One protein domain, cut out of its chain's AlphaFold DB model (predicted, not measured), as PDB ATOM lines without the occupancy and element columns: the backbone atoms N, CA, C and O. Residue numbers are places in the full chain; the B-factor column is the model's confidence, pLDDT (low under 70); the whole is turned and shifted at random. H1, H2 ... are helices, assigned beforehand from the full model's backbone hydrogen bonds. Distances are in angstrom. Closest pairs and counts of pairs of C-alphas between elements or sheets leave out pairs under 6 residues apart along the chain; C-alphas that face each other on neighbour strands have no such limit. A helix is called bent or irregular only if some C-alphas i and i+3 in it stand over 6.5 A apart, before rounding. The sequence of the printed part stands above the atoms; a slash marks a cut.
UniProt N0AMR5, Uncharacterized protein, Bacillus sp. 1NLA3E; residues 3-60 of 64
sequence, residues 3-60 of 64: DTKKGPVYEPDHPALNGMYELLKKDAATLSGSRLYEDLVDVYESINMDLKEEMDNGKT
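AT A GLANCE: This is residues 3 to 60 of the 64 residues of an uncharacterized protein of Bacillus sp. 1NLA3E (UniProt N0AMR5). A long helix, H2, and a shorter one, H1, lie side by side as a helical hairpin, and H2 reaches well beyond the beginning of H1. The unnamed stretch of residues 3 to 14 runs along one side of the pair. The printed part has 58 residues with two named helices, H1 then H2, and no named strand; its class is all helix. It is only just compact, close to loose, with a radius of gyration of the C-alphas of 12.3 A, and its outline is a rod of 42 by 17 by 15 A.

HOW THE PARTS SIT: H2, residues 35 to 58, touches H1, residues 15 to 31, with residues 37 to 48 alone. The closest C-alphas are those of Tyr 37 and Leu 31, 6.0 A apart. The two run opposite ways at a shallow tilt of 18 degrees. Every O i to N i+4 pair is within hydrogen-bond range in H2, against 9 of 13 in H1.

IN THESE COORDINATES: H2 is 34.5 A long, from C-alpha 35 at (142.999, 100.746, 176.287) to C-alpha 58 at (129.019, 132.072, 179.942). H1 is 23.8 A long and begins at C-alpha 15, (130.276, 121.790, 167.768). H1 is irregular, with C-alphas 16 and 19 7.2 A apart, and has a kink of 28 degrees near residue 25.

THE WHOLE: The two C-alphas farthest apart, those of Thr 30 and Thr 60, are 42.0 A apart. The printed part has no cut, and the link from H1 to H2 is tight. Residues 58 to 60 have pLDDT under 70.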
ATOM      1  N   ASP A   3     127.562 102.801 170.149       93.94
ATOM      2  CA  ASP A   3     127.933 101.861 171.210       93.94
ATOM      3  C   ASP A   3     129.420 101.490 171.163       93.94
ATOM      4  O   ASP A   3     129.989 101.235 170.099       93.94
ATOM      5  N   THR A   4     130.031 101.397 172.343       91.94
ATOM      6  CA  THR A   4     131.363 100.822 172.568       91.94
ATOM      7  C   THR A   4     131.260  99.639 173.534       91.94
ATOM      8  O   THR A   4     130.224  99.398 174.153       91.94
ATOM      9  N   LYS A   5     132.355  98.899 173.722       89.94
ATOM     10  CA  LYS A   5     132.449  97.826 174.719       89.94
ATOM     11  C   LYS A   5     132.355  98.318 176.167       89.94
ATOM     12  O   LYS A   5     132.042  97.501 177.029       89.94
ATOM     13  N   LYS A   6     132.631  99.599 176.445       87.94
ATOM     14  CA  LYS A   6     132.464 100.196 177.780       87.94
ATOM     15  C   LYS A   6     131.108 100.874 177.977       87.94
ATOM     16  O   LYS A   6     130.711 101.086 179.119       87.94
ATOM     17  N   GLY A   7     130.387 101.169 176.899       91.12
ATOM     18  CA  GLY A   7     129.080 101.811 176.961       91.12
ATOM     19  C   GLY A   7     128.803 102.736 175.776       91.12
ATOM     20  O   GLY A   7     129.615 102.832 174.850       91.12
ATOM     21  N   PRO A   8     127.639 103.394 175.771       95.31
ATOM     22  CA  PRO A   8     127.278 104.336 174.724       95.31
ATOM     23  C   PRO A   8     128.088 105.631 174.838       95.31
ATOM     24  O   PRO A   8     128.214 106.189 175.923       95.31
ATOM     25  N   VAL A   9     128.557 106.140 173.701       96.06
ATOM     26  CA  VAL A   9     129.141 107.480 173.570       96.06
ATOM     27  C   VAL A   9     128.118 108.391 172.898       96.06
ATOM     28  O   VAL A   9     127.552 108.071 171.840       96.06
ATOM     29  N   TYR A  10     127.842 109.525 173.534       96.31
ATOM     30  CA  TYR A  10     126.825 110.483 173.100       96.31
ATOM     31  C   TYR A  10     127.396 111.538 172.157       96.31
ATOM     32  O   TYR A  10     128.603 111.674 172.022       96.31
ATOM     33  N   GLU A  11     126.510 112.235 171.450       96.00
ATOM     34  CA  GLU A  11     126.907 113.367 170.606       96.00
ATOM     35  C   GLU A  11     127.326 114.554 171.480       96.00
ATOM     36  O   GLU A  11     126.770 114.719 172.569       96.00
ATOM     37  N   PRO A  12     128.297 115.372 171.032       95.00
ATOM     38  CA  PRO A  12     128.774 116.485 171.833       95.00
ATOM     39  C   PRO A  12     127.749 117.620 171.870       95.00
ATOM     40  O   PRO A  12     127.068 117.896 170.882       95.00
ATOM     41  N   ASP A  13     127.715 118.339 172.991       90.44
ATOM     42  CA  ASP A  13     126.886 119.539 173.148       90.44
ATOM     43  C   ASP A  13     127.520 120.747 172.425       90.44
ATOM     44  O   ASP A  13     126.825 121.674 171.999       90.44
ATOM     45  N   HIS A  14     128.849 120.727 172.243       90.31
ATOM     46  CA  HIS A  14     129.610 121.795 171.599       90.31
ATOM     47  C   HIS A  14     130.152 121.376 170.213       90.31
ATOM     48  O   HIS A  14     130.870 120.376 170.099       90.31
ATOM     49  N   PRO A  15     129.931 122.172 169.143       92.50
ATOM     50  CA  PRO A  15     130.276 121.790 167.768       92.50
ATOM     51  C   PRO A  15     131.780 121.590 167.515       92.50
ATOM     52  O   PRO A  15     132.154 120.904 166.564       92.50
ATOM     53  N   ALA A  16     132.657 122.150 168.358       92.69
ATOM     54  CA  ALA A  16     134.108 121.942 168.254       92.69
ATOM     55  C   ALA A  16     134.531 120.471 168.426       92.69
ATOM     56  O   ALA A  16     135.586 120.084 167.929       92.69
ATOM     57  N   LEU A  17     133.708 119.643 169.078       96.12
ATOM     58  CA  LEU A  17     134.002 118.228 169.297       96.12
ATOM     59  C   LEU A  17     133.442 117.295 168.216       96.12
ATOM     60  O   LEU A  17     133.736 116.100 168.243       96.12
ATOM     61  N   ASN A  18     132.703 117.812 167.227       96.44
ATOM     62  CA  ASN A  18     132.101 116.992 166.167       96.44
ATOM     63  C   ASN A  18     133.137 116.139 165.422       96.44
ATOM     64  O   ASN A  18     132.897 114.967 165.145       96.44
ATOM     65  N   GLY A  19     134.309 116.710 165.126       97.00
ATOM     66  CA  GLY A  19     135.378 115.986 164.432       97.00
ATOM     67  C   GLY A  19     135.928 114.813 165.247       97.00
ATOM     68  O   GLY A  19     136.170 113.743 164.693       97.00
ATOM     69  N   MET A  20     136.079 114.994 166.563       96.44
ATOM     70  CA  MET A  20     136.540 113.932 167.459       96.44
ATOM     71  C   MET A  20     135.470 112.852 167.632       96.44
ATOM     72  O   MET A  20     135.787 111.670 167.541       96.44
ATOM     73  N   TYR A  21     134.205 113.250 167.789       97.75
ATOM     74  CA  TYR A  21     133.080 112.322 167.880       97.75
ATOM     75  C   TYR A  21     132.974 111.422 166.637       97.75
ATOM     76  O   TYR A  21     132.886 110.201 166.767       97.75
ATOM     77  N   GLU A  22     133.049 111.990 165.430       97.88
ATOM     78  CA  GLU A  22     132.979 111.198 164.194       97.88
ATOM     79  C   GLU A  22     134.194 110.273 164.015       97.88
ATOM     80  O   GLU A  22     134.045 109.155 163.515       97.88
ATOM     81  N   LEU A  23     135.386 110.686 164.464       96.50
ATOM     82  CA  LEU A  23     136.573 109.824 164.464       96.50
ATOM     83  C   LEU A  23     136.393 108.632 165.411       96.50
ATOM     84  O   LEU A  23     136.581 107.488 164.998       96.50
ATOM     85  N   LEU A  24     135.953 108.884 166.648       96.88
ATOM     86  CA  LEU A  24     135.675 107.825 167.616       96.88
ATOM     87  C   LEU A  24     134.613 106.863 167.081       96.88
ATOM     88  O   LEU A  24     134.827 105.652 167.100       96.88
ATOM     89  N   LYS A  25     133.512 107.381 166.532       97.38
ATOM     90  CA  LYS A  25     132.430 106.576 165.952       97.38
ATOM     91  C   LYS A  25     132.909 105.691 164.801       97.38
ATOM     92  O   LYS A  25     132.542 104.519 164.733       97.38
ATOM     93  N   LYS A  26     133.729 106.238 163.901       96.75
ATOM     94  CA  LYS A  26     134.301 105.500 162.768       96.75
ATOM     95  C   LYS A  26     135.198 104.352 163.234       96.75
ATOM     96  O   LYS A  26     135.121 103.255 162.682       96.75
ATOM     97  N   ASP A  27     136.019 104.597 164.250       96.06
ATOM     98  CA  ASP A  27     137.024 103.635 164.703       96.06
ATOM     99  C   ASP A  27     136.493 102.658 165.767       96.06
ATOM    100  O   ASP A  27     137.125 101.628 166.024       96.06
ATOM    101  N   ALA A  28     135.302 102.914 166.328       94.69
ATOM    102  CA  ALA A  28     134.658 102.106 167.366       94.69
ATOM    103  C   ALA A  28     134.598 100.616 167.011       94.69
ATOM    104  O   ALA A  28     134.961  99.763 167.821       94.69
ATOM    105  N   ALA A  29     134.211 100.296 165.772       92.25
ATOM    106  CA  ALA A  29     134.070  98.915 165.312       92.25
ATOM    107  C   ALA A  29     135.382  98.113 165.384       92.25
ATOM    108  O   ALA A  29     135.349  96.893 165.546       92.25
ATOM    109  N   THR A  30     136.530  98.786 165.271       93.88
ATOM    110  CA  THR A  30     137.849  98.139 165.219       93.88
ATOM    111  C   THR A  30     138.592  98.253 166.544       93.88
ATOM    112  O   THR A  30     139.235  97.299 166.981       93.88
ATOM    113  N   LEU A  31     138.526  99.422 167.184       94.62
ATOM    114  CA  LEU A  31     139.391  99.776 168.308       94.62
ATOM    115  C   LEU A  31     138.687  99.723 169.666       94.62
ATOM    116  O   LEU A  31     139.373  99.757 170.691       94.62
ATOM    117  N   SER A  32     137.358  99.589 169.710       93.12
ATOM    118  CA  SER A  32     136.645  99.529 170.984       93.12
ATOM    119  C   SER A  32     137.074  98.329 171.845       93.12
ATOM    120  O   SER A  32     137.239  97.190 171.384       93.12
ATOM    121  N   GLY A  33     137.262  98.603 173.135       91.62
ATOM    122  CA  GLY A  33     137.852  97.729 174.143       91.62
ATOM    123  C   GLY A  33     139.372  97.764 174.202       91.62
ATOM    124  O   GLY A  33     139.944  97.139 175.094       91.62
ATOM    125  N   SER A  34     140.046  98.452 173.276       95.81
ATOM    126  CA  SER A  34     141.477  98.715 173.419       95.81
ATOM    127  C   SER A  34     141.694  99.855 174.405       95.81
ATOM    128  O   SER A  34     140.986 100.854 174.369       95.81
ATOM    129  N   ARG A  35     142.712  99.734 175.261       95.25
ATOM    130  CA  ARG A  35     142.999 100.746 176.287       95.25
ATOM    131  C   ARG A  35     143.123 102.156 175.705       95.25
ATOM    132  O   ARG A  35     142.493 103.065 176.215       95.25
ATOM    133  N   LEU A  36     143.876 102.305 174.614       95.50
ATOM    134  CA  LEU A  36     144.076 103.601 173.966       95.50
ATOM    135  C   LEU A  36     142.757 104.218 173.487       95.50
ATOM    136  O   LEU A  36     142.550 105.411 173.656       95.50
ATOM    137  N   TYR A  37     141.882 103.421 172.874       96.50
ATOM    138  CA  TYR A  37     140.601 103.928 172.396       96.50
ATOM    139  C   TYR A  37     139.717 104.381 173.556       96.50
ATOM    140  O   TYR A  37     139.124 105.450 173.489       96.50
ATOM    141  N   GLU A  38     139.674 103.601 174.633       95.62
ATOM    142  CA  GLU A  38     138.894 103.969 175.810       95.62
ATOM    143  C   GLU A  38     139.464 105.218 176.507       95.62
ATOM    144  O   GLU A  38     138.695 106.089 176.888       95.62
ATOM    145  N   ASP A  39     140.793 105.373 176.578       96.81
ATOM    146  CA  ASP A  39     141.424 106.598 177.095       96.81
ATOM    147  C   ASP A  39     141.052 107.829 176.226       96.81
ATOM    148  O   ASP A  39     140.870 108.931 176.739       96.81
ATOM    149  N   LEU A  40     140.906 107.662 174.903       96.94
ATOM    150  CA  LEU A  40     140.462 108.735 174.000       96.94
ATOM    151  C   LEU A  40     138.980 109.088 174.178       96.94
ATOM    152  O   LEU A  40     138.628 110.263 174.060       96.94
ATOM    153  N   VAL A  41     138.126 108.098 174.448       97.06
ATOM    154  CA  VAL A  41     136.716 108.326 174.802       97.06
ATOM    155  C   VAL A  41     136.633 109.118 176.107       97.06
ATOM    156  O   VAL A  41     135.964 110.147 176.133       97.06
ATOM    157  N   ASP A  42     137.388 108.723 177.134       96.50
ATOM    158  CA  ASP A  42     137.413 109.414 178.430       96.50
ATOM    159  C   ASP A  42     137.854 110.891 178.278       96.50
ATOM    160  O   ASP A  42     137.272 111.800 178.879       96.50
ATOM    161  N   VAL A  43     138.849 111.163 177.422       96.94
ATOM    162  CA  VAL A  43     139.279 112.536 177.090       96.94
ATOM    163  C   VAL A  43     138.178 113.311 176.366       96.94
ATOM    164  O   VAL A  43     137.922 114.466 176.706       96.94
ATOM    165  N   TYR A  44     137.522 112.699 175.378       96.94
ATOM    166  CA  TYR A  44     136.415 113.322 174.652       96.94
ATOM    167  C   TYR A  44     135.273 113.728 175.594       96.94
ATOM    168  O   TYR A  44     134.795 114.862 175.522       96.94
ATOM    169  N   GLU A  45     134.862 112.831 176.491       95.44
ATOM    170  CA  GLU A  45     133.775 113.087 177.439       95.44
ATOM    171  C   GLU A  45     134.143 114.187 178.436       95.44
ATOM    172  O   GLU A  45     133.324 115.069 178.698       95.44
ATOM    173  N   SER A  46     135.392 114.189 178.917       96.00
ATOM    174  CA  SER A  46     135.904 115.231 179.814       96.00
ATOM    175  C   SER A  46     135.854 116.611 179.152       96.00
ATOM    176  O   SER A  46     135.278 117.539 179.711       96.00
ATOM    177  N   ILE A  47     136.353 116.739 177.915       95.75
ATOM    178  CA  ILE A  47     136.317 118.018 177.184       95.75
ATOM    179  C   ILE A  47     134.870 118.446 176.896       95.75
ATOM    180  O   ILE A  47     134.555 119.633 176.953       95.75
ATOM    181  N   ASN A  48     133.971 117.506 176.579       94.38
ATOM    182  CA  ASN A  48     132.565 117.836 176.338       94.38
ATOM    183  C   ASN A  48     131.888 118.386 177.600       94.38
ATOM    184  O   ASN A  48     131.094 119.320 177.505       94.38
ATOM    185  N   MET A  49     132.217 117.829 178.767       93.00
ATOM    186  CA  MET A  49     131.731 118.315 180.056       93.00
ATOM    187  C   MET A  49     132.272 119.715 180.366       93.00
ATOM    188  O   MET A  49     131.478 120.605 180.659       93.00
ATOM    189  N   ASP A  50     133.577 119.940 180.201       92.88
ATOM    190  CA  ASP A  50     134.196 121.252 180.427       92.88
ATOM    191  C   ASP A  50     133.567 122.331 179.528       92.88
ATOM    192  O   ASP A  50     133.157 123.393 179.996       92.88
ATOM    193  N   LEU A  51     133.402 122.041 178.232       91.88
ATOM    194  CA  LEU A  51     132.780 122.972 177.281       91.88
ATOM    195  C   LEU A  51     131.314 123.256 177.618       91.88
ATOM    196  O   LEU A  51     130.837 124.378 177.435       91.88
ATOM    197  N   LYS A  52     130.586 122.252 178.110       89.25
ATOM    198  CA  LYS A  52     129.207 122.421 178.567       89.25
ATOM    199  C   LYS A  52     129.137 123.348 179.779       89.25
ATOM    200  O   LYS A  52     128.323 124.271 179.782       89.25
ATOM    201  N   GLU A  53     130.016 123.155 180.759       88.12
ATOM    202  CA  GLU A  53     130.119 124.035 181.925       88.12
ATOM    203  C   GLU A  53     130.493 125.469 181.524       88.12
ATOM    204  O   GLU A  53     129.901 126.422 182.030       88.12
ATOM    205  N   GLU A  54     131.414 125.658 180.575       83.56
ATOM    206  CA  GLU A  54     131.757 126.982 180.045       83.56
ATOM    207  C   GLU A  54     130.572 127.662 179.342       83.56
ATOM    208  O   GLU A  54     130.341 128.858 179.537       83.56
ATOM    209  N   MET A  55     129.790 126.922 178.550       78.62
ATOM    210  CA  MET A  55     128.588 127.452 177.896       78.62
ATOM    211  C   MET A  55     127.507 127.860 178.903       78.62
ATOM    212  O   MET A  55     126.839 128.883 178.712       78.62
ATOM    213  N   ASP A  56     127.334 127.075 179.965       79.50
ATOM    214  CA  ASP A  56     126.366 127.355 181.022       79.50
ATOM    215  C   ASP A  56     126.816 128.542 181.886       79.50
ATOM    216  O   ASP A  56     126.027 129.454 182.139       79.50
ATOM    217  N   ASN A  57     128.104 128.616 182.235       74.44
ATOM    218  CA  ASN A  57     128.684 129.725 182.995       74.44
ATOM    219  C   ASN A  57     128.772 131.029 182.178       74.44
ATOM    220  O   ASN A  57     128.586 132.122 182.717       74.44
ATOM    221  N   GLY A  58     129.005 130.936 180.866       58.59
ATOM    222  CA  GLY A  58     129.019 132.072 179.942       58.59
ATOM    223  C   GLY A  58     127.638 132.705 179.725       58.59
ATOM    224  O   GLY A  58     127.547 133.897 179.420       58.59
ATOM    225  N   LYS A  59     126.547 131.956 179.940       55.59
ATOM    226  CA  LYS A  59     125.176 132.504 179.955       55.59
ATOM    227  C   LYS A  59     124.873 133.337 181.203       55.59
ATOM    228  O   LYS A  59     123.945 134.145 181.164       55.59
ATOM    229  N   THR A  60     125.643 133.197 182.280       52.44
ATOM    230  CA  THR A  60     125.371 133.858 183.567       52.44
ATOM    231  C   THR A  60     125.792 135.333 183.601       52.44
ATOM    232  O   THR A  60     125.420 136.050 184.526       52.44
TER     233      THR A  60